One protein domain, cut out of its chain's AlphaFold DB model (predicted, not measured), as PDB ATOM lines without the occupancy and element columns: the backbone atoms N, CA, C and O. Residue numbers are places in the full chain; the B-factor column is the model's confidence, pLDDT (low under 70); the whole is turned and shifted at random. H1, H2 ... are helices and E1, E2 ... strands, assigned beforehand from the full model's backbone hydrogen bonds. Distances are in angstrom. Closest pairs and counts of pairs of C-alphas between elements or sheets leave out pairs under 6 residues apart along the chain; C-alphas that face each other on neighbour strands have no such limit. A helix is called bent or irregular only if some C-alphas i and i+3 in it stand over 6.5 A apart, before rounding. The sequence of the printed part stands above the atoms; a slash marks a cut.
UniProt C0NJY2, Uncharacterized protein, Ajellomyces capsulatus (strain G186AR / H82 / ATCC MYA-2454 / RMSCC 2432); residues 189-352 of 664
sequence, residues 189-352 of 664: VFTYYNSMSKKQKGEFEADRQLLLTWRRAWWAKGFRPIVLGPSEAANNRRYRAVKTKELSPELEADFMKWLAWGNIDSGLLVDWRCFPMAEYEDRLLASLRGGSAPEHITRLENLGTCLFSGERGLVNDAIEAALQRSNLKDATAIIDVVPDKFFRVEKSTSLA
ATOM      1  N   VAL A 189     315.206 157.531 334.387       96.55
ATOM      2  CA  VAL A 189     315.756 158.747 334.981       96.55
ATOM      3  C   VAL A 189     316.971 159.154 334.164       96.55
ATOM      4  O   VAL A 189     317.936 158.407 334.024       96.55
ATOM      5  N   PHE A 190     316.881 160.332 333.577       96.84
ATOM      6  CA  PHE A 190     317.873 160.907 332.700       96.84
ATOM      7  C   PHE A 190     318.770 161.845 333.488       96.84
ATOM      8  O   PHE A 190     318.304 162.619 334.320       96.84
ATOM      9  N   THR A 191     320.052 161.833 333.165       96.73
ATOM     10  CA  THR A 191     320.953 162.934 333.493       96.73
ATOM     11  C   THR A 191     321.690 163.376 332.242       96.73
ATOM     12  O   THR A 191     321.718 162.644 331.257       96.73
ATOM     13  N   TYR A 192     322.268 164.572 332.252       95.06
ATOM     14  CA  TYR A 192     323.012 165.105 331.116       95.06
ATOM     15  C   TYR A 192     324.475 165.312 331.493       95.06
ATOM     16  O   TYR A 192     324.778 166.016 332.458       95.06
ATOM     17  N   TYR A 193     325.378 164.744 330.697       93.41
ATOM     18  CA  TYR A 193     326.815 164.896 330.869       93.41
ATOM     19  C   TYR A 193     327.493 165.256 329.546       93.41
ATOM     20  O   TYR A 193     327.460 164.504 328.569       93.41
ATOM     21  N   ASN A 194     328.160 166.412 329.517       90.38
ATOM     22  CA  ASN A 194     328.919 166.846 328.351       90.38
ATOM     23  C   ASN A 194     330.335 166.244 328.356       90.38
ATOM     24  O   ASN A 194     331.289 166.841 328.871       90.38
ATOM     25  N   SER A 195     330.470 165.079 327.724       83.37
ATOM     26  CA  SER A 195     331.750 164.387 327.532       83.37
ATOM     27  C   SER A 195     332.723 165.108 326.590       83.37
ATOM     28  O   SER A 195     333.906 164.785 326.601       83.37
ATOM     29  N   MET A 196     332.266 166.095 325.807       78.76
ATOM     30  CA  MET A 196     333.111 166.881 324.895       78.76
ATOM     31  C   MET A 196     333.771 168.097 325.563       78.76
ATOM     32  O   MET A 196     334.477 168.863 324.905       78.76
ATOM     33  N   SER A 197     333.538 168.312 326.860       78.33
ATOM     34  CA  SER A 197     334.179 169.402 327.601       78.33
ATOM     35  C   SER A 197     335.697 169.187 327.711       78.33
ATOM     36  O   SER A 197     336.171 168.068 327.902       78.33
ATOM     37  N   LYS A 198     336.478 170.271 327.579       76.51
ATOM     38  CA  LYS A 198     337.951 170.255 327.663       76.51
ATOM     39  C   LYS A 198     338.419 170.073 329.115       76.51
ATOM     40  O   LYS A 198     338.931 171.009 329.722       76.51
ATOM     41  N   LYS A 199     338.206 168.885 329.679       82.44
ATOM     42  CA  LYS A 199     338.618 168.517 331.040       82.44
ATOM     43  C   LYS A 199     339.921 167.730 331.035       82.44
ATOM     44  O   LYS A 199     340.261 167.064 330.056       82.44
ATOM     45  N   GLN A 200     340.650 167.786 332.147       83.70
ATOM     46  CA  GLN A 200     341.825 166.937 332.342       83.70
ATOM     47  C   GLN A 200     341.399 165.470 332.511       83.70
ATOM     48  O   GLN A 200     340.310 165.184 333.005       83.70
ATOM     49  N   LYS A 201     342.272 164.520 332.145       85.55
ATOM     50  CA  LYS A 201     341.975 163.076 332.229       85.55
ATOM     51  C   LYS A 201     341.539 162.639 333.637       85.55
ATOM     52  O   LYS A 201     340.618 161.839 333.759       85.55
ATOM     53  N   GLY A 202     342.180 163.173 334.681       89.43
ATOM     54  CA  GLY A 202     341.825 162.877 336.075       89.43
ATOM     55  C   GLY A 202     340.439 163.395 336.464       89.43
ATOM     56  O   GLY A 202     339.684 162.696 337.133       89.43
ATOM     57  N   GLU A 203     340.065 164.578 335.977       90.72
ATOM     58  CA  GLU A 203     338.754 165.171 336.239       90.72
ATOM     59  C   GLU A 203     337.643 164.382 335.533       90.72
ATOM     60  O   GLU A 203     336.581 164.159 336.108       90.72
ATOM     61  N   PHE A 204     337.907 163.911 334.310       90.18
ATOM     62  CA  PHE A 204     336.984 163.054 333.567       90.18
ATOM     63  C   PHE A 204     336.729 161.718 334.282       90.18
ATOM     64  O   PHE A 204     335.589 161.258 334.336       90.18
ATOM     65  N   GLU A 205     337.767 161.101 334.853       91.67
ATOM     66  CA  GLU A 205     337.611 159.865 335.627       91.67
ATOM     67  C   GLU A 205     336.829 160.109 336.927       91.67
ATOM     68  O   GLU A 205     335.936 159.332 337.258       91.67
ATOM     69  N   ALA A 206     337.082 161.220 337.626       94.08
ATOM     70  CA  ALA A 206     336.303 161.586 338.808       94.08
ATOM     71  C   ALA A 206     334.812 161.799 338.477       94.08
ATOM     72  O   ALA A 206     333.938 161.313 339.198       94.08
ATOM     73  N   ASP A 207     334.514 162.452 337.348       94.69
ATOM     74  CA  ASP A 207     333.142 162.624 336.861       94.69
ATOM     75  C   ASP A 207     332.482 161.275 336.523       94.69
ATOM     76  O   ASP A 207     331.311 161.056 336.841       94.69
ATOM     77  N   ARG A 208     333.236 160.336 335.930       93.64
ATOM     78  CA  ARG A 208     332.764 158.974 335.644       93.64
ATOM     79  C   ARG A 208     332.400 158.220 336.925       93.64
ATOM     80  O   ARG A 208     331.344 157.591 336.962       93.64
ATOM     81  N   GLN A 209     333.227 158.300 337.968       95.30
ATOM     82  CA  GLN A 209     332.951 157.662 339.263       95.30
ATOM     83  C   GLN A 209     331.715 158.264 339.948       95.30
ATOM     84  O   GLN A 209     330.898 157.534 340.523       95.30
ATOM     85  N   LEU A 210     331.522 159.582 339.836       96.29
ATOM     86  CA  LEU A 210     330.322 160.247 340.342       96.29
ATOM     87  C   LEU A 210     329.062 159.788 339.594       96.29
ATOM     88  O   LEU A 210     328.073 159.423 340.230       96.29
ATOM     89  N   LEU A 211     329.113 159.720 338.260       96.68
ATOM     90  CA  LEU A 211     328.016 159.193 337.442       96.68
ATOM     91  C   LEU A 211     327.710 157.724 337.753       96.68
ATOM     92  O   LEU A 211     326.543 157.354 337.830       96.68
ATOM     93  N   LEU A 212     328.726 156.886 337.965       96.25
ATOM     94  CA  LEU A 212     328.527 155.486 338.347       96.25
ATOM     95  C   LEU A 212     327.832 155.372 339.715       96.25
ATOM     96  O   LEU A 212     326.892 154.592 339.875       96.25
ATOM     97  N   THR A 213     328.240 156.194 340.685       97.29
ATOM     98  CA  THR A 213     327.592 156.278 342.006       97.29
ATOM     99  C   THR A 213     326.135 156.725 341.868       97.29
ATOM    100  O   THR A 213     325.239 156.128 342.467       97.29
ATOM    101  N   TRP A 214     325.871 157.722 341.018       98.14
ATOM    102  CA  TRP A 214     324.522 158.193 340.693       98.14
ATOM    103  C   TRP A 214     323.666 157.087 340.066       98.14
ATOM    104  O   TRP A 214     322.551 156.829 340.527       98.14
ATOM    105  N   ARG A 215     324.208 156.361 339.080       97.62
ATOM    106  CA  ARG A 215     323.532 155.233 338.425       97.62
ATOM    107  C   ARG A 215     323.140 154.158 339.440       97.62
ATOM    108  O   ARG A 215     321.992 153.717 339.438       97.62
ATOM    109  N   ARG A 216     324.050 153.768 340.337       97.33
ATOM    110  CA  ARG A 216     323.779 152.769 341.390       97.33
ATOM    111  C   ARG A 216     322.670 153.223 342.333       97.33
ATOM    112  O   ARG A 216     321.726 152.467 342.567       97.33
ATOM    113  N   ALA A 217     322.741 154.459 342.826       98.22
ATOM    114  CA  ALA A 217     321.767 154.991 343.774       98.22
ATOM    115  C   ALA A 217     320.345 155.024 343.189       98.22
ATOM    116  O   ALA A 217     319.393 154.566 343.823       98.22
ATOM    117  N   TRP A 218     320.192 155.509 341.953       97.88
ATOM    118  CA  TRP A 218     318.895 155.539 341.271       97.88
ATOM    119  C   TRP A 218     318.392 154.142 340.882       97.88
ATOM    120  O   TRP A 218     317.196 153.862 341.021       97.88
ATOM    121  N   TRP A 219     319.289 153.236 340.475       96.65
ATOM    122  CA  TRP A 219     318.946 151.837 340.215       96.65
ATOM    123  C   TRP A 219     318.372 151.153 341.462       96.65
ATOM    124  O   TRP A 219     317.293 150.560 341.403       96.65
ATOM    125  N   ALA A 220     319.020 151.287 342.619       96.20
ATOM    126  CA  ALA A 220     318.548 150.690 343.870       96.20
ATOM    127  C   ALA A 220     317.159 151.202 344.303       96.20
ATOM    128  O   ALA A 220     316.406 150.499 344.978       96.20
ATOM    129  N   LYS A 221     316.766 152.410 343.876       95.68
ATOM    130  CA  LYS A 221     315.444 153.003 344.160       95.68
ATOM    131  C   LYS A 221     314.351 152.649 343.153       95.68
ATOM    132  O   LYS A 221     313.238 153.164 343.272       95.68
ATOM    133  N   GLY A 222     314.632 151.750 342.209       94.51
ATOM    134  CA  GLY A 222     313.648 151.239 341.250       94.51
ATOM    135  C   GLY A 222     313.536 152.054 339.959       94.51
ATOM    136  O   GLY A 222     312.547 151.916 339.242       94.51
ATOM    137  N   PHE A 223     314.526 152.895 339.654       96.11
ATOM    138  CA  PHE A 223     314.586 153.650 338.402       96.11
ATOM    139  C   PHE A 223     315.567 153.012 337.417       96.11
ATOM    140  O   PHE A 223     316.346 152.124 337.775       96.11
ATOM    141  N   ARG A 224     315.496 153.449 336.158       95.45
ATOM    142  CA  ARG A 224     316.411 153.062 335.085       95.45
ATOM    143  C   ARG A 224     317.279 154.272 334.718       95.45
ATOM    144  O   ARG A 224     316.781 155.154 334.021       95.45
ATOM    145  N   PRO A 225     318.532 154.353 335.189       96.95
ATOM    146  CA  PRO A 225     319.380 155.501 334.914       96.95
ATOM    147  C   PRO A 225     319.881 155.500 333.465       96.95
ATOM    148  O   PRO A 225     320.264 154.454 332.944       96.95
ATOM    149  N   ILE A 226     319.873 156.666 332.823       95.30
ATOM    150  CA  ILE A 226     320.324 156.874 331.441       95.30
ATOM    151  C   ILE A 226     321.107 158.190 331.387       95.30
ATOM    152  O   ILE A 226     320.635 159.216 331.881       95.30
ATOM    153  N   VAL A 227     322.305 158.172 330.798       93.68
ATOM    154  CA  VAL A 227     323.141 159.376 330.659       93.68
ATOM    155  C   VAL A 227     323.043 159.903 329.234       93.68
ATOM    156  O   VAL A 227     323.516 159.278 328.292       93.68
ATOM    157  N   LEU A 228     322.447 161.081 329.103       93.77
ATOM    158  CA  LEU A 228     322.325 161.833 327.865       93.77
ATOM    159  C   LEU A 228     323.578 162.678 327.626       93.77
ATOM    160  O   LEU A 228     324.207 163.164 328.571       93.77
ATOM    161  N   GLY A 229     323.906 162.909 326.361       91.83
ATOM    162  CA  GLY A 229     325.007 163.756 325.937       91.83
ATOM    163  C   GLY A 229     324.591 164.812 324.907       91.83
ATOM    164  O   GLY A 229     323.408 165.040 324.630       91.83
ATOM    165  N   PRO A 230     325.576 165.516 324.328       91.10
ATOM    166  CA  PRO A 230     325.305 166.562 323.344       91.10
ATOM    167  C   PRO A 230     324.678 166.043 322.041       91.10
ATOM    168  O   PRO A 230     323.972 166.794 321.372       91.10
ATOM    169  N   SER A 231     324.908 164.777 321.679       91.38
ATOM    170  CA  SER A 231     324.331 164.155 320.481       91.38
ATOM    171  C   SER A 231     322.805 164.074 320.566       91.38
ATOM    172  O   SER A 231     322.106 164.371 319.599       91.38
ATOM    173  N   GLU A 232     322.271 163.733 321.738       92.47
ATOM    174  CA  GLU A 232     320.836 163.684 322.006       92.47
ATOM    175  C   GLU A 232     320.217 165.085 321.963       92.47
ATOM    176  O   GLU A 232     319.133 165.258 321.407       92.47
ATOM    177  N   ALA A 233     320.924 166.097 322.479       93.29
ATOM    178  CA  ALA A 233     320.499 167.493 322.367       93.29
ATOM    179  C   ALA A 233     320.446 167.957 320.902       93.29
ATOM    180  O   ALA A 233     319.471 168.587 320.493       93.29
ATOM    181  N   ALA A 234     321.464 167.615 320.102       93.20
ATOM    182  CA  ALA A 234     321.575 167.990 318.690       93.20
ATOM    183  C   ALA A 234     320.479 167.385 317.798       93.20
ATOM    184  O   ALA A 234     320.124 167.971 316.774       93.20
ATOM    185  N   ASN A 235     319.920 166.240 318.199       93.71
ATOM    186  CA  ASN A 235     318.825 165.580 317.490       93.71
ATOM    187  C   ASN A 235     317.454 166.229 317.744       93.71
ATOM    188  O   ASN A 235     316.510 165.982 316.989       93.71
ATOM    189  N   ASN A 236     317.329 167.096 318.755       93.89
ATOM    190  CA  ASN A 236     316.087 167.818 319.002       93.89
ATOM    191  C   ASN A 236     315.810 168.830 317.873       93.89
ATOM    192  O   ASN A 236     316.669 169.634 317.508       93.89
ATOM    193  N   ARG A 237     314.569 168.871 317.370       94.86
ATOM    194  CA  ARG A 237     314.136 169.812 316.316       94.86
ATOM    195  C   ARG A 237     314.388 171.284 316.668       94.86
ATOM    196  O   ARG A 237     314.619 172.091 315.772       94.86
ATOM    197  N   ARG A 238     314.375 171.629 317.961       93.60
ATOM    198  CA  ARG A 238     314.569 172.994 318.481       93.60
ATOM    199  C   ARG A 238     316.038 173.370 318.681       93.60
ATOM    200  O   ARG A 238     316.326 174.533 318.947       93.60
ATOM    201  N   TYR A 239     316.974 172.436 318.500       94.51
ATOM    202  CA  TYR A 239     318.404 172.672 318.726       94.51
ATOM    203  C   TYR A 239     318.945 173.867 317.934       94.51
ATOM    204  O   TYR A 239     319.622 174.731 318.487       94.51
ATOM    205  N   ARG A 240     318.589 173.965 316.644       94.04
ATOM    206  CA  ARG A 240     319.015 175.086 315.790       94.04
ATOM    207  C   ARG A 240     318.497 176.431 316.298       94.04
ATOM    208  O   ARG A 240     319.235 177.402 316.246       94.04
ATOM    209  N   ALA A 241     317.264 176.474 316.807       92.81
ATOM    210  CA  ALA A 241     316.657 177.697 317.325       92.81
ATOM    211  C   ALA A 241     317.307 178.169 318.636       92.81
ATOM    212  O   ALA A 241     317.410 179.368 318.859       92.81
ATOM    213  N   VAL A 242     317.777 177.246 319.484       92.31
ATOM    214  CA  VAL A 242     318.558 177.592 320.685       92.31
ATOM    215  C   VAL A 242     319.925 178.156 320.287       92.31
ATOM    216  O   VAL A 242     320.330 179.204 320.783       92.31
ATOM    217  N   LYS A 243     320.621 177.502 319.347       91.84
ATOM    218  CA  LYS A 243     321.972 177.905 318.916       91.84
ATOM    219  C   LYS A 243     322.041 179.287 318.259       91.84
ATOM    220  O   LYS A 243     323.102 179.895 318.283       91.84
ATOM    221  N   THR A 244     320.947 179.795 317.690       91.62
ATOM    222  CA  THR A 244     320.909 181.126 317.060       91.62
ATOM    223  C   THR A 244     320.636 182.274 318.035       91.62
ATOM    224  O   THR A 244     320.683 183.427 317.620       91.62
ATOM    225  N   LYS A 245     320.326 181.998 319.310       87.75
ATOM    226  CA  LYS A 245     319.896 183.015 320.289       87.75
ATOM    227  C   LYS A 245     321.025 183.676 321.088       87.75
ATOM    228  O   LYS A 245     320.708 184.540 321.896       87.75
ATOM    229  N   GLU A 246     322.288 183.295 320.865       85.14
ATOM    230  CA  GLU A 246     323.468 183.856 321.560       85.14
ATOM    231  C   GLU A 246     323.283 183.917 323.090       85.14
ATOM    232  O   GLU A 246     323.362 184.971 323.717       85.14
ATOM    233  N   LEU A 247     322.959 182.768 323.686       90.51
ATOM    234  CA  LEU A 247     322.699 182.641 325.120       90.51
ATOM    235  C   LEU A 247     324.003 182.688 325.937       90.51
ATOM    236  O   LEU A 247     325.082 182.407 325.413       90.51
ATOM    237  N   SER A 248     323.896 182.986 327.236       91.59
ATOM    238  CA  SER A 248     325.013 182.802 328.171       91.59
ATOM    239  C   SER A 248     325.444 181.323 328.217       91.59
ATOM    240  O   SER A 248     324.599 180.442 328.022       91.59
ATOM    241  N   PRO A 249     326.728 181.005 328.477       90.85
ATOM    242  CA  PRO A 249     327.209 179.621 328.506       90.85
ATOM    243  C   PRO A 249     326.437 178.717 329.479       90.85
ATOM    244  O   PRO A 249     326.185 177.549 329.178       90.85
ATOM    245  N   GLU A 250     326.042 179.254 330.635       90.59
ATOM    246  CA  GLU A 250     325.287 178.553 331.674       90.59
ATOM    247  C   GLU A 250     323.867 178.222 331.202       90.59
ATOM    248  O   GLU A 250     323.439 177.065 331.280       90.59
ATOM    249  N   LEU A 251     323.170 179.216 330.639       93.64
ATOM    250  CA  LEU A 251     321.816 179.045 330.125       93.64
ATOM    251  C   LEU A 251     321.808 178.127 328.902       93.64
ATOM    252  O   LEU A 251     320.947 177.255 328.789       93.64
ATOM    253  N   GLU A 252     322.781 178.277 328.000       93.10
ATOM    254  CA  GLU A 252     322.944 177.395 326.850       93.10
ATOM    255  C   GLU A 252     323.123 175.945 327.306       93.10
ATOM    256  O   GLU A 252     322.424 175.059 326.812       93.10
ATOM    257  N   ALA A 253     324.009 175.698 328.277       91.88
ATOM    258  CA  ALA A 253     324.212 174.369 328.832       91.88
ATOM    259  C   ALA A 253     322.914 173.795 329.414       91.88
ATOM    260  O   ALA A 253     322.640 172.615 329.205       91.88
ATOM    261  N   ASP A 254     322.099 174.604 330.095       93.15
ATOM    262  CA  ASP A 254     320.819 174.168 330.657       93.15
ATOM    263  C   ASP A 254     319.770 173.848 329.579       93.15
ATOM    264  O   ASP A 254     319.114 172.802 329.642       93.15
ATOM    265  N   PHE A 255     319.691 174.658 328.515       95.28
ATOM    266  CA  PHE A 255     318.894 174.334 327.330       95.28
ATOM    267  C   PHE A 255     319.346 173.025 326.679       95.28
ATOM    268  O   PHE A 255     318.495 172.238 326.274       95.28
ATOM    269  N   MET A 256     320.653 172.740 326.599       95.04
ATOM    270  CA  MET A 256     321.128 171.468 326.037       95.04
ATOM    271  C   MET A 256     320.617 170.259 326.831       95.04
ATOM    272  O   MET A 256     320.233 169.260 326.218       95.04
ATOM    273  N   LYS A 257     320.538 170.350 328.169       95.11
ATOM    274  CA  LYS A 257     319.963 169.282 329.014       95.11
ATOM    275  C   LYS A 257     318.496 169.042 328.668       95.11
ATOM    276  O   LYS A 257     318.080 167.902 328.466       95.11
ATOM    277  N   TRP A 258     317.722 170.120 328.568       96.11
ATOM    278  CA  TRP A 258     316.292 170.062 328.268       96.11
ATOM    279  C   TRP A 258     316.006 169.612 326.837       96.11
ATOM    280  O   TRP A 258     315.094 168.819 326.619       96.11
ATOM    281  N   LEU A 259     316.814 170.038 325.864       96.37
ATOM    282  CA  LEU A 259     316.731 169.557 324.486       96.37
ATOM    283  C   LEU A 259     317.004 168.055 324.403       96.37
ATOM    284  O   LEU A 259     316.258 167.351 323.720       96.37
ATOM    285  N   ALA A 260     318.032 167.561 325.102       95.21
ATOM    286  CA  ALA A 260     318.337 166.134 325.150       95.21
ATOM    287  C   ALA A 260     317.174 165.343 325.765       95.21
ATOM    288  O   ALA A 260     316.736 164.345 325.191       95.21
ATOM    289  N   TRP A 261     316.621 165.823 326.881       95.02
ATOM    290  CA  TRP A 261     315.464 165.205 327.525       95.02
ATOM    291  C   TRP A 261     314.227 165.199 326.615       95.02
ATOM    292  O   TRP A 261     313.654 164.143 326.357       95.02
ATOM    293  N   GLY A 262     313.874 166.352 326.041       93.53
ATOM    294  CA  GLY A 262     312.739 166.503 325.127       93.53
ATOM    295  C   GLY A 262     312.888 165.749 323.800       93.53
ATOM    296  O   GLY A 262     311.894 165.562 323.095       93.53
ATOM    297  N   ASN A 263     314.099 165.303 323.447       93.55
ATOM    298  CA  ASN A 263     314.345 164.467 322.273       93.55
ATOM    299  C   ASN A 263     314.052 162.982 322.535       93.55
ATOM    300  O   ASN A 263     313.503 162.312 321.661       93.55
ATOM    301  N   ILE A 264     314.424 162.471 323.711       88.76
ATOM    302  CA  ILE A 264     314.376 161.035 324.006       88.76
ATOM    303  C   ILE A 264     312.960 160.599 324.385       88.76
ATOM    304  O   ILE A 264     312.268 159.994 323.561       88.76
ATOM    305  N   ASP A 265     312.511 160.898 325.606       86.88
ATOM    306  CA  ASP A 265     311.248 160.370 326.123       86.88
ATOM    307  C   ASP A 265     310.745 161.126 327.364       86.88
ATOM    308  O   ASP A 265     311.450 161.941 327.963       86.88
ATOM    309  N   SER A 266     309.515 160.820 327.767       91.63
ATOM    310  CA  SER A 266     308.936 161.213 329.049       91.63
ATOM    311  C   SER A 266     309.674 160.546 330.212       91.63
ATOM    312  O   SER A 266     310.117 159.400 330.128       91.63
ATOM    313  N   GLY A 267     309.794 161.237 331.345       92.13
ATOM    314  CA  GLY A 267     310.523 160.685 332.485       92.13
ATOM    315  C   GLY A 267     310.972 161.734 333.484       92.13
ATOM    316  O   GLY A 267     310.293 162.738 333.701       92.13
ATOM    317  N   LEU A 268     312.105 161.455 334.122       95.61
ATOM    318  CA  LEU A 268     312.725 162.338 335.104       95.61
ATOM    319  C   LEU A 268     314.029 162.881 334.528       95.61
ATOM    320  O   LEU A 268     314.856 162.082 334.111       95.61
ATOM    321  N   LEU A 269     314.241 164.194 334.535       96.66
ATOM    322  CA  LEU A 269     315.551 164.797 334.293       96.66
ATOM    323  C   LEU A 269     316.145 165.206 335.638       96.66
ATOM    324  O   LEU A 269     315.550 165.999 336.362       96.66
ATOM    325  N   VAL A 270     317.302 164.654 335.975       97.31
ATOM    326  CA  VAL A 270     317.929 164.791 337.289       97.31
ATOM    327  C   VAL A 270     319.384 165.220 337.126       97.31
ATOM    328  O   VAL A 270     320.123 164.662 336.309       97.31
ATOM    329  N   ASP A 271     319.820 166.204 337.911       96.30
ATOM    330  CA  ASP A 271     321.234 166.584 337.961       96.30
ATOM    331  C   ASP A 271     322.062 165.407 338.505       96.30
ATOM    332  O   ASP A 271     321.689 164.744 339.471       96.30
ATOM    333  N   TRP A 272     323.204 165.119 337.896       95.26
ATOM    334  CA  TRP A 272     324.084 164.013 338.287       95.26
ATOM    335  C   TRP A 272     324.708 164.176 339.692       95.26
ATOM    336  O   TRP A 272     325.338 163.248 340.194       95.26
ATOM    337  N   ARG A 273     324.484 165.316 340.364       96.68
ATOM    338  CA  ARG A 273     324.791 165.577 341.785       96.68
ATOM    339  C   ARG A 273     323.563 165.462 342.706       96.68
ATOM    340  O   ARG A 273     323.656 165.772 343.892       96.68
ATOM    341  N   CYS A 274     322.409 165.051 342.184       97.62
ATOM    342  CA  CYS A 274     321.147 164.869 342.906       97.62
ATOM    343  C   CYS A 274     320.899 163.368 343.165       97.62
ATOM    344  O   CYS A 274     320.760 162.573 342.230       97.62
ATOM    345  N   PHE A 275     320.852 162.968 344.441       98.21
ATOM    346  CA  PHE A 275     320.812 161.564 344.873       98.21
ATOM    347  C   PHE A 275     319.541 161.228 345.665       98.21
ATOM    348  O   PHE A 275     319.132 162.021 346.515       98.21
ATOM    349  N   PRO A 276     318.932 160.041 345.470       97.44
ATOM    350  CA  PRO A 276     317.722 159.649 346.179       97.44
ATOM    351  C   PRO A 276     318.054 159.076 347.568       97.44
ATOM    352  O   PRO A 276     318.258 157.873 347.743       97.44
ATOM    353  N   MET A 277     318.103 159.958 348.568       96.77
ATOM    354  CA  MET A 277     318.535 159.681 349.945       96.77
ATOM    355  C   MET A 277     317.361 159.597 350.938       96.77
ATOM    356  O   MET A 277     317.433 160.133 352.044       96.77
ATOM    357  N   ALA A 278     316.298 158.885 350.564       94.94
ATOM    358  CA  ALA A 278     315.196 158.493 351.452       94.94
ATOM    359  C   ALA A 278     314.930 156.986 351.395       94.94
ATOM    360  O   ALA A 278     315.537 156.268 350.598       94.94
ATOM    361  N   GLU A 279     314.039 156.473 352.245       93.53
ATOM    362  CA  GLU A 279     313.630 155.068 352.194       93.53
ATOM    363  C   GLU A 279     312.972 154.712 350.848       93.53
ATOM    364  O   GLU A 279     312.524 155.575 350.095       93.53
ATOM    365  N   TYR A 280     312.940 153.424 350.500       93.22
ATOM    366  CA  TYR A 280     312.433 153.000 349.190       93.22
ATOM    367  C   TYR A 280     310.969 153.407 348.964       93.22
ATOM    368  O   TYR A 280     310.627 153.833 347.863       93.22
ATOM    369  N   GLU A 281     310.128 153.312 349.997       91.39
ATOM    370  CA  GLU A 281     308.691 153.627 349.958       91.39
ATOM    371  C   GLU A 281     308.368 155.086 350.297       91.39
ATOM    372  O   GLU A 281     307.207 155.422 350.529       91.39
ATOM    373  N   ASP A 282     309.375 155.962 350.290       94.24
ATOM    374  CA  ASP A 282     309.148 157.392 350.419       94.24
ATOM    375  C   ASP A 282     308.088 157.868 349.410       94.24
ATOM    376  O   ASP A 282     308.083 157.468 348.239       94.24
ATOM    377  N   ARG A 283     307.184 158.738 349.870       93.49
ATOM    378  CA  ARG A 283     306.002 159.157 349.113       93.49
ATOM    379  C   ARG A 283     306.361 159.759 347.754       93.49
ATOM    380  O   ARG A 283     305.682 159.445 346.774       93.49
ATOM    381  N   LEU A 284     307.398 160.601 347.681       93.15
ATOM    382  CA  LEU A 284     307.817 161.205 346.416       93.15
ATOM    383  C   LEU A 284     308.390 160.129 345.495       93.15
ATOM    384  O   LEU A 284     307.942 160.002 344.359       93.15
ATOM    385  N   LEU A 285     309.338 159.318 345.976       94.41
ATOM    386  CA  LEU A 285     309.970 158.283 345.150       94.41
ATOM    387  C   LEU A 285     308.944 157.262 344.633       94.41
ATOM    388  O   LEU A 285     308.987 156.878 343.462       94.41
ATOM    389  N   ALA A 286     307.984 156.868 345.471       92.66
ATOM    390  CA  ALA A 286     306.879 155.999 345.083       92.66
ATOM    391  C   ALA A 286     305.983 156.634 344.010       92.66
ATOM    392  O   ALA A 286     305.629 155.951 343.047       92.66
ATOM    393  N   SER A 287     305.665 157.926 344.137       91.68
ATOM    394  CA  SER A 287     304.904 158.674 343.129       91.68
ATOM    395  C   SER A 287     305.666 158.768 341.805       91.68
ATOM    396  O   SER A 287     305.114 158.462 340.752       91.68
ATOM    397  N   LEU A 288     306.958 159.106 341.848       93.35
ATOM    398  CA  LEU A 288     307.799 159.248 340.657       93.35
ATOM    399  C   LEU A 288     307.938 157.934 339.879       93.35
ATOM    400  O   LEU A 288     307.925 157.963 338.645       93.35
ATOM    401  N   ARG A 289     308.023 156.789 340.577       92.19
ATOM    402  CA  ARG A 289     307.969 155.454 339.955       92.19
ATOM    403  C   ARG A 289     306.625 155.180 339.275       92.19
ATOM    404  O   ARG A 289     306.603 154.486 338.266       92.19
ATOM    405  N   GLY A 290     305.530 155.705 339.828       87.49
ATOM    406  CA  GLY A 290     304.178 155.529 339.299       87.49
ATOM    407  C   GLY A 290     303.876 156.348 338.040       87.49
ATOM    408  O   GLY A 290     303.107 155.890 337.204       87.49
ATOM    409  N   GLY A 291     304.478 157.529 337.884       84.03
ATOM    410  CA  GLY A 291     304.223 158.406 336.737       84.03
ATOM    411  C   GLY A 291     304.210 159.886 337.115       84.03
ATOM    412  O   GLY A 291     304.212 160.236 338.293       84.03
ATOM    413  N   SER A 292     304.253 160.766 336.115       73.25
ATOM    414  CA  SER A 292     304.092 162.215 336.313       73.25
ATOM    415  C   SER A 292     302.648 162.602 336.047       73.25
ATOM    416  O   SER A 292     301.954 161.923 335.294       73.25
ATOM    417  N   ALA A 293     302.209 163.721 336.621       76.06
ATOM    418  CA  ALA A 293     301.000 164.371 336.138       76.06
ATOM    419  C   ALA A 293     301.269 164.882 334.708       76.06
ATOM    420  O   ALA A 293     302.223 165.639 334.527       76.06
ATOM    421  N   PRO A 294     300.474 164.495 333.696       82.06
ATOM    422  CA  PRO A 294     300.737 164.870 332.304       82.06
ATOM    423  C   PRO A 294     300.591 166.379 332.044       82.06
ATOM    424  O   PRO A 294     301.092 166.884 331.045       82.06
ATOM    425  N   GLU A 295     299.919 167.096 332.946       89.08
ATOM    426  CA  GLU A 295     299.567 168.514 332.819       89.08
ATOM    427  C   GLU A 295     300.705 169.472 333.200       89.08
ATOM    428  O   GLU A 295     300.718 170.617 332.751       89.08
ATOM    429  N   HIS A 296     301.666 169.026 334.019       93.56
ATOM    430  CA  HIS A 296     302.699 169.897 334.585       93.56
ATOM    431  C   HIS A 296     304.067 169.218 334.640       93.56
ATOM    432  O   HIS A 296     304.188 168.029 334.935       93.56
ATOM    433  N   ILE A 297     305.121 170.012 334.471       94.78
ATOM    434  CA  ILE A 297     306.483 169.621 334.814       94.78
ATOM    435  C   ILE A 297     306.626 169.762 336.330       94.78
ATOM    436  O   ILE A 297     306.624 170.861 336.883       94.78
ATOM    437  N   THR A 298     306.727 168.639 337.031       93.93
ATOM    438  CA  THR A 298     306.920 168.646 338.482       93.93
ATOM    439  C   THR A 298     308.373 168.976 338.808       93.93
ATOM    440  O   THR A 298     309.285 168.353 338.262       93.93
ATOM    441  N   ARG A 299     308.589 169.945 339.702       94.04
ATOM    442  CA  ARG A 299     309.899 170.331 340.252       94.04
ATOM    443  C   ARG A 299     309.842 170.388 341.774       94.04
ATOM    444  O   ARG A 299     308.758 170.499 342.348       94.04
ATOM    445  N   LEU A 300     310.997 170.342 342.430       92.91
ATOM    446  CA  LEU A 300     311.069 170.363 343.892       92.91
ATOM    447  C   LEU A 300     311.377 171.759 344.445       92.91
ATOM    448  O   LEU A 300     312.237 172.476 343.928       92.91
ATOM    449  N   GLU A 301     310.668 172.141 345.505       91.40
ATOM    450  CA  GLU A 301     310.891 173.394 346.229       91.40
ATOM    451  C   GLU A 301     312.311 173.419 346.822       91.40
ATOM    452  O   GLU A 301     312.773 172.422 347.372       91.40
ATOM    453  N   ASN A 302     313.005 174.558 346.719       87.03
ATOM    454  CA  ASN A 302     314.339 174.796 347.299       87.03
ATOM    455  C   ASN A 302     315.467 173.843 346.847       87.03
ATOM    456  O   ASN A 302     316.544 173.857 347.435       87.03
ATOM    457  N   LEU A 303     315.258 173.049 345.791       89.20
ATOM    458  CA  LEU A 303     316.268 172.146 345.221       89.20
ATOM    459  C   LEU A 303     316.714 172.555 343.806       89.20
ATOM    460  O   LEU A 303     317.400 171.792 343.130       89.20
ATOM    461  N   GLY A 304     316.347 173.754 343.346       86.40
ATOM    462  CA  GLY A 304     316.787 174.301 342.057       86.40
ATOM    463  C   GLY A 304     316.530 173.341 340.888       86.40
ATOM    464  O   GLY A 304     315.396 172.932 340.647       86.40
ATOM    465  N   THR A 305     317.598 172.972 340.180       90.44
ATOM    466  CA  THR A 305     317.591 172.076 339.010       90.44
ATOM    467  C   THR A 305     317.845 170.595 339.348       90.44
ATOM    468  O   THR A 305     318.099 169.804 338.442       90.44
ATOM    469  N   CYS A 306     317.758 170.191 340.626       94.32
ATOM    470  CA  CYS A 306     318.002 168.807 341.080       94.32
ATOM    471  C   CYS A 306     317.144 167.788 340.320       94.32
ATOM    472  O   CYS A 306     317.672 166.774 339.869       94.32
ATOM    473  N   LEU A 307     315.836 168.050 340.176       95.71
ATOM    474  CA  LEU A 307     314.892 167.139 339.528       95.71
ATOM    475  C   LEU A 307     313.757 167.884 338.813       95.71
ATOM    476  O   LEU A 307     313.079 168.727 339.404       95.71
ATOM    477  N   PHE A 308     313.490 167.456 337.581       95.34
ATOM    478  CA  PHE A 308     312.286 167.736 336.810       95.34
ATOM    479  C   PHE A 308     311.606 166.426 336.415       95.34
ATOM    480  O   PHE A 308     312.261 165.424 336.136       95.34
ATOM    481  N   SER A 309     310.281 166.424 336.371       95.19
ATOM    482  CA  SER A 309     309.482 165.257 336.010       95.19
ATOM    483  C   SER A 309     308.371 165.686 335.065       95.19
ATOM    484  O   SER A 309     307.568 166.539 335.429       95.19
ATOM    485  N   GLY A 310     308.314 165.134 333.857       93.42
ATOM    486  CA  GLY A 310     307.391 165.628 332.838       93.42
ATOM    487  C   GLY A 310     307.284 164.738 331.606       93.42
ATOM    488  O   GLY A 310     308.095 163.835 331.385       93.42
ATOM    489  N   GLU A 311     306.249 165.015 330.816       92.65
ATOM    490  CA  GLU A 311     305.985 164.357 329.539       92.65
ATOM    491  C   GLU A 311     306.722 165.057 328.391       92.65
ATOM    492  O   GLU A 311     306.811 166.287 328.349       92.65
ATOM    493  N   ARG A 312     307.205 164.283 327.412       92.10
ATOM    494  CA  ARG A 312     308.014 164.781 326.288       92.10
ATOM    495  C   ARG A 312     307.364 165.949 325.537       92.10
ATOM    496  O   ARG A 312     308.069 166.854 325.100       92.10
ATOM    497  N   GLY A 313     306.041 165.917 325.351       93.10
ATOM    498  CA  GLY A 313     305.295 166.998 324.692       93.10
ATOM    499  C   GLY A 313     305.402 168.309 325.468       93.10
ATOM    500  O   GLY A 313     305.931 169.289 324.954       93.10
ATOM    501  N   LEU A 314     305.034 168.273 326.749       94.33
ATOM    502  CA  LEU A 314     305.039 169.443 327.624       94.33
ATOM    503  C   LEU A 314     306.441 170.041 327.821       94.33
ATOM    504  O   LEU A 314     306.594 171.258 327.858       94.33
ATOM    505  N   VAL A 315     307.477 169.199 327.912       94.75
ATOM    506  CA  VAL A 315     308.883 169.645 327.983       94.75
ATOM    507  C   VAL A 315     309.262 170.448 326.742       94.75
ATOM    508  O   VAL A 315     309.878 171.506 326.834       94.75
ATOM    509  N   ASN A 316     308.876 169.956 325.570       95.38
ATOM    510  CA  ASN A 316     309.145 170.614 324.300       95.38
ATOM    511  C   ASN A 316     308.381 171.939 324.147       95.38
ATOM    512  O   ASN A 316     308.957 172.909 323.653       95.38
ATOM    513  N   ASP A 317     307.138 171.997 324.623       95.26
ATOM    514  CA  ASP A 317     306.335 173.224 324.652       95.26
ATOM    515  C   ASP A 317     306.929 174.259 325.623       95.26
ATOM    516  O   ASP A 317     306.985 175.452 325.320       95.26
ATOM    517  N   ALA A 318     307.446 173.810 326.772       95.47
ATOM    518  CA  ALA A 318     308.142 174.664 327.731       95.47
ATOM    519  C   ALA A 318     309.438 175.256 327.146       95.47
ATOM    520  O   ALA A 318     309.709 176.440 327.345       95.47
ATOM    521  N   ILE A 319     310.211 174.471 326.380       95.33
ATOM    522  CA  ILE A 319     311.406 174.956 325.661       95.33
ATOM    523  C   ILE A 319     311.024 176.040 324.647       95.33
ATOM    524  O   ILE A 319     311.692 177.070 324.558       95.33
ATOM    525  N   GLU A 320     309.946 175.837 323.888       95.01
ATOM    526  CA  GLU A 320     309.432 176.841 322.951       95.01
ATOM    527  C   GLU A 320     308.998 178.126 323.649       95.01
ATOM    528  O   GLU A 320     309.387 179.215 323.228       95.01
ATOM    529  N   ALA A 321     308.243 178.005 324.741       95.04
ATOM    530  CA  ALA A 321     307.801 179.152 325.521       95.04
ATOM    531  C   ALA A 321     308.984 179.924 326.129       95.04
ATOM    532  O   ALA A 321     308.974 181.155 326.132       95.04
ATOM    533  N   ALA A 322     310.024 179.226 326.594       94.59
ATOM    534  CA  ALA A 322     311.247 179.844 327.097       94.59
ATOM    535  C   ALA A 322     311.972 180.656 326.010       94.59
ATOM    536  O   ALA A 322     312.389 181.785 326.254       94.59
ATOM    537  N   LEU A 323     312.065 180.126 324.784       92.80
ATOM    538  CA  LEU A 323     312.722 180.793 323.648       92.80
ATOM    539  C   LEU A 323     312.021 182.077 323.166       92.80
ATOM    540  O   LEU A 323     312.622 182.864 322.425       92.80
ATOM    541  N   GLN A 324     310.764 182.284 323.565       91.74
ATOM    542  CA  GLN A 324     309.964 183.468 323.241       91.74
ATOM    543  C   GLN A 324     310.103 184.596 324.274       91.74
ATOM    544  O   GLN A 324     309.568 185.685 324.066       91.74
ATOM    545  N   ARG A 325     310.805 184.368 325.391       90.69
ATOM    546  CA  ARG A 325     310.918 185.349 326.476       90.69
ATOM    547  C   ARG A 325     311.980 186.400 326.165       90.69
ATOM    548  O   ARG A 325     312.993 186.122 325.530       90.69
ATOM    549  N   SER A 326     311.743 187.630 326.612       86.39
ATOM    550  CA  SER A 326     312.645 188.765 326.381       86.39
ATOM    551  C   SER A 326     313.858 188.779 327.316       86.39
ATOM    552  O   SER A 326     314.886 189.346 326.961       86.39
ATOM    553  N   ASN A 327     313.775 188.120 328.476       86.41
ATOM    554  CA  ASN A 327     314.810 188.098 329.515       86.41
ATOM    555  C   ASN A 327     315.889 187.012 329.313       86.41
ATOM    556  O   ASN A 327     316.595 186.671 330.257       86.41
ATOM    557  N   LEU A 328     316.037 186.461 328.100       88.03
ATOM    558  CA  LEU A 328     317.021 185.405 327.803       88.03
ATOM    559  C   LEU A 328     318.474 185.820 328.087       88.03
ATOM    560  O   LEU A 328     319.301 184.957 328.353       88.03
ATOM    561  N   LYS A 329     318.793 187.118 328.012       82.90
ATOM    562  CA  LYS A 329     320.159 187.630 328.218       82.90
ATOM    563  C   LYS A 329     320.575 187.686 329.688       82.90
ATOM    564  O   LYS A 329     321.758 187.545 329.974       82.90
ATOM    565  N   ASP A 330     319.612 187.869 330.587       86.94
ATOM    566  CA  ASP A 330     319.860 188.043 332.025       86.94
ATOM    567  C   ASP A 330     319.696 186.729 332.804       86.94
ATOM    568  O   ASP A 330     320.069 186.629 333.970       86.94
ATOM    569  N   ALA A 331     319.112 185.714 332.165       89.56
ATOM    570  CA  ALA A 331     318.866 184.416 332.764       89.56
ATOM    571  C   ALA A 331     320.126 183.541 332.779       89.56
ATOM    572  O   ALA A 331     320.913 183.514 331.829       89.56
ATOM    573  N   THR A 332     320.275 182.768 333.852       87.28
ATOM    574  CA  THR A 332     321.377 181.800 334.006       87.28
ATOM    575  C   THR A 332     320.883 180.360 333.951       87.28
ATOM    576  O   THR A 332     321.650 179.459 333.615       87.28
ATOM    577  N   ALA A 333     319.592 180.138 334.214       89.71
ATOM    578  CA  ALA A 333     318.967 178.828 334.174       89.71
ATOM    579  C   ALA A 333     317.626 178.863 333.430       89.71
ATOM    580  O   ALA A 333     316.951 179.888 333.334       89.71
ATOM    581  N   ILE A 334     317.195 177.706 332.926       90.83
ATOM    582  CA  ILE A 334     315.955 177.606 332.147       90.83
ATOM    583  C   ILE A 334     314.700 177.884 332.994       90.83
ATOM    584  O   ILE A 334     313.677 178.335 332.485       90.83
ATOM    585  N   ILE A 335     314.791 177.664 334.308       91.26
ATOM    586  CA  ILE A 335     313.759 177.996 335.301       91.26
ATOM    587  C   ILE A 335     313.435 179.500 335.300       91.26
ATOM    588  O   ILE A 335     312.282 179.856 335.522       91.26
ATOM    589  N   ASP A 336     314.402 180.367 334.993       90.47
ATOM    590  CA  ASP A 336     314.214 181.826 335.002       90.47
ATOM    591  C   ASP A 336     313.411 182.320 333.780       90.47
ATOM    592  O   ASP A 336     312.893 183.444 333.741       90.47
ATOM    593  N   VAL A 337     313.317 181.480 332.745       93.01
ATOM    594  CA  VAL A 337     312.712 181.829 331.453       93.01
ATOM    595  C   VAL A 337     311.438 181.039 331.172       93.01
ATOM    596  O   VAL A 337     310.516 181.600 330.585       93.01
ATOM    597  N   VAL A 338     311.312 179.791 331.630       93.97
ATOM    598  CA  VAL A 338     310.082 179.002 331.457       93.97
ATOM    599  C   VAL A 338     308.937 179.608 332.286       93.97
ATOM    600  O   VAL A 338     309.100 179.816 333.484       93.97
ATOM    601  N   PRO A 339     307.755 179.867 331.693       94.05
ATOM    602  CA  PRO A 339     306.613 180.399 332.438       94.05
ATOM    603  C   PRO A 339     306.144 179.482 333.582       94.05
ATOM    604  O   PRO A 339     305.975 178.279 333.382       94.05
ATOM    605  N   ASP A 340     305.799 180.061 334.736       92.58
ATOM    606  CA  ASP A 340     305.410 179.313 335.947       92.58
ATOM    607  C   ASP A 340     304.247 178.333 335.746       92.58
ATOM    608  O   ASP A 340     304.202 177.291 336.394       92.58
ATOM    609  N   LYS A 341     303.339 178.612 334.802       93.71
ATOM    610  CA  LYS A 341     302.205 177.732 334.459       93.71
ATOM    611  C   LYS A 341     302.620 176.312 334.046       93.71
ATOM    612  O   LYS A 341     301.812 175.392 334.141       93.71
ATOM    613  N   PHE A 342     303.849 176.136 333.553       94.59
ATOM    614  CA  PHE A 342     304.368 174.819 333.186       94.59
ATOM    615  C   PHE A 342     304.775 173.998 334.409       94.59
ATOM    616  O   PHE A 342     304.889 172.780 334.296       94.59
ATOM    617  N   PHE A 343     304.996 174.632 335.562       94.51
ATOM    618  CA  PHE A 343     305.554 173.977 336.733       94.51
ATOM    619  C   PHE A 343     304.507 173.648 337.794       94.51
ATOM    620  O   PHE A 343     303.664 174.463 338.158       94.51
ATOM    621  N   ARG A 344     304.662 172.465 338.388       93.54
ATOM    622  CA  ARG A 344     304.077 172.106 339.680       93.54
ATOM    623  C   ARG A 344     305.206 171.955 340.689       93.54
ATOM    624  O   ARG A 344     306.102 171.138 340.489       93.54
ATOM    625  N   VAL A 345     305.181 172.742 341.759       92.84
ATOM    626  CA  VAL A 345     306.223 172.708 342.793       92.84
ATOM    627  C   VAL A 345     305.792 171.784 343.927       92.84
ATOM    628  O   VAL A 345     304.722 171.968 344.506       92.84
ATOM    629  N   GLU A 346     306.619 170.795 344.257       91.20
ATOM    630  CA  GLU A 346     306.390 169.870 345.368       91.20
ATOM    631  C   GLU A 346     307.461 170.009 346.450       91.20
ATOM    632  O   GLU A 346     308.634 170.251 346.169       91.20
ATOM    633  N   LYS A 347     307.060 169.831 347.711       91.71
ATOM    634  CA  LYS A 347     307.977 169.812 348.854       91.71
ATOM    635  C   LYS A 347     308.410 168.380 349.129       91.71
ATOM    636  O   LYS A 347     307.567 167.483 349.167       91.71
ATOM    637  N   SER A 348     309.700 168.159 349.351       90.56
ATOM    638  CA  SER A 348     310.224 166.827 349.643       90.56
ATOM    639  C   SER A 348     311.595 166.896 350.311       90.56
ATOM    640  O   SER A 348     312.408 167.759 349.996       90.56
ATOM    641  N   THR A 349     311.853 165.946 351.208       92.57
ATOM    642  CA  THR A 349     313.165 165.678 351.816       92.57
ATOM    643  C   THR A 349     313.814 164.426 351.222       92.57
ATOM    644  O   THR A 349     314.740 163.862 351.797       92.57
ATOM    645  N   SER A 350     313.329 163.952 350.074       95.06
ATOM    646  CA  SER A 350     313.673 162.628 349.548       95.06
ATOM    647  C   SER A 350     314.964 162.604 348.738       95.06
ATOM    648  O   SER A 350     315.551 161.539 348.541       95.06
ATOM    649  N   LEU A 351     315.399 163.768 348.249       97.23
ATOM    650  CA  LEU A 351     316.582 163.925 347.409       97.23
ATOM    651  C   LEU A 351     317.600 164.830 348.087       97.23
ATOM    652  O   LEU A 351     317.244 165.894 348.586       97.23
ATOM    653  N   ALA A 352     318.865 164.434 348.039       97.03
ATOM    654  CA  ALA A 352     319.980 165.249 348.482       97.03
ATOM    655  C   ALA A 352     320.701 165.849 347.278       97.03
ATOM    656  O   ALA A 352     321.128 165.110 346.386       97.03
TER     657      ALA A 352
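AT A GLANCE: This is residues 189 to 352 of the 664 residues of an uncharacterized protein of Ajellomyces capsulatus (strain G186AR / H82 / ATCC MYA-2454 / RMSCC 2432) (UniProt C0NJY2). A strongly twisted sheet of six strands makes the middle of three layers, with the long helix H1 over edge strand E2 on one face and H4 over E1 on the other. H2, H3 and H6 pack round H4, H5 lies beside the strands, and H7 lies far out, before a long link back to edge strand E7. The printed part has 164 residues with seven named helices and seven named strands, along the chain E1 H1 E2 H2 H3 H4 E3 E4 H5 E5 E6 H6 H7 E7. The sheet is mixed, in the order E2 E1 E3 E6 E5 E7. The class is mixed, helices and strands; the whole is compact, with a radius of gyration of the C-alphas of 15.5 A and spans of 43 by 42 by 26 A.

HOW THE PARTS SIT: Edge strand E2, residues 223 to 228, is parallel to E1, residues 189 to 192, with N 191 and O 226 within hydrogen-bond range at 3.0 A. E1 is parallel to E3, residues 267 to 270 (N 190 and O 268, 2.7 A). E3 is antiparallel to E6, residues 307 to 310 (N 269 and O 308, 2.8 A). E5, residues 297 to 300, and E6 form an antiparallel hairpin (N 298 and O 309, 2.8 A). E5 is parallel to E7, residues 343 to 346 (N 299 and O 344, 2.9 A). H1, residues 201 to 220, is on the sheet at a height of 11.0 A, along the strands at 3 degrees to E2 on the local plane; their closest C-alphas are those of Arg 215 and Pro 225, 5.4 A. E1, H1 and E2 form a strand-helix-strand unit, parallel neighbour strands joined through a helix, with a right-handed crossover. On the opposite face H4, residues 249 to 264, has a height of 9.0 A; its closest C-alpha pair with E1 is Lys 257 and Tyr 192, 5.6 A. H4 is the hub, touching H2, residues 230 to 234 (closest C-alphas Ala 260 and Ala 233, 3.8 A), H3, residues 239 to 243 (Leu 259 and Tyr 239, 6.8 A, with H4 residues 252 to 259 alone), and H6, residues 312 to 323 (Gly 262 and Arg 312, 5.2 A). H4 and H6 run opposite ways at a shallow tilt of 27 degrees. H6 only grazes the sheet, with residues 312 to 318. H5, residues 283 to 290, is on the same face as H4, over none of the strands. E4, residues 274 to 276, pairs with no named strand; its residues 275 to 276 pair antiparallel with residues 351 to 352. H7, residues 326 to 329, is not on the sheet and is irregular, its C-alphas 326 and 329 being 7.8 A apart. In H1 to H6 every O i to N i+4 pair is within hydrogen-bond range; H7 is too short for one, and its one O i to N i+3 pair is not within range.

IN THESE COORDINATES: E1 begins at C-alpha 189 (315.756, 158.747, 334.981). From first to last C-alpha, H1 measures 28.9 A, H4 23.0 A, H6 16.9 A and E2 15.4 A; H1 begins at C-alpha 201 (341.975, 163.076, 332.229). E7 ends at C-alpha 346 (306.390, 169.870, 345.368).

THE WHOLE: The two C-alphas farthest apart are those of Thr 244 and Glu 281, 44.6 A. The printed part has no cut. The link from H7 to E7, residues 330 to 342, is long. The mean pLDDT of the printed part is 92.4, and no printed residue is under 70.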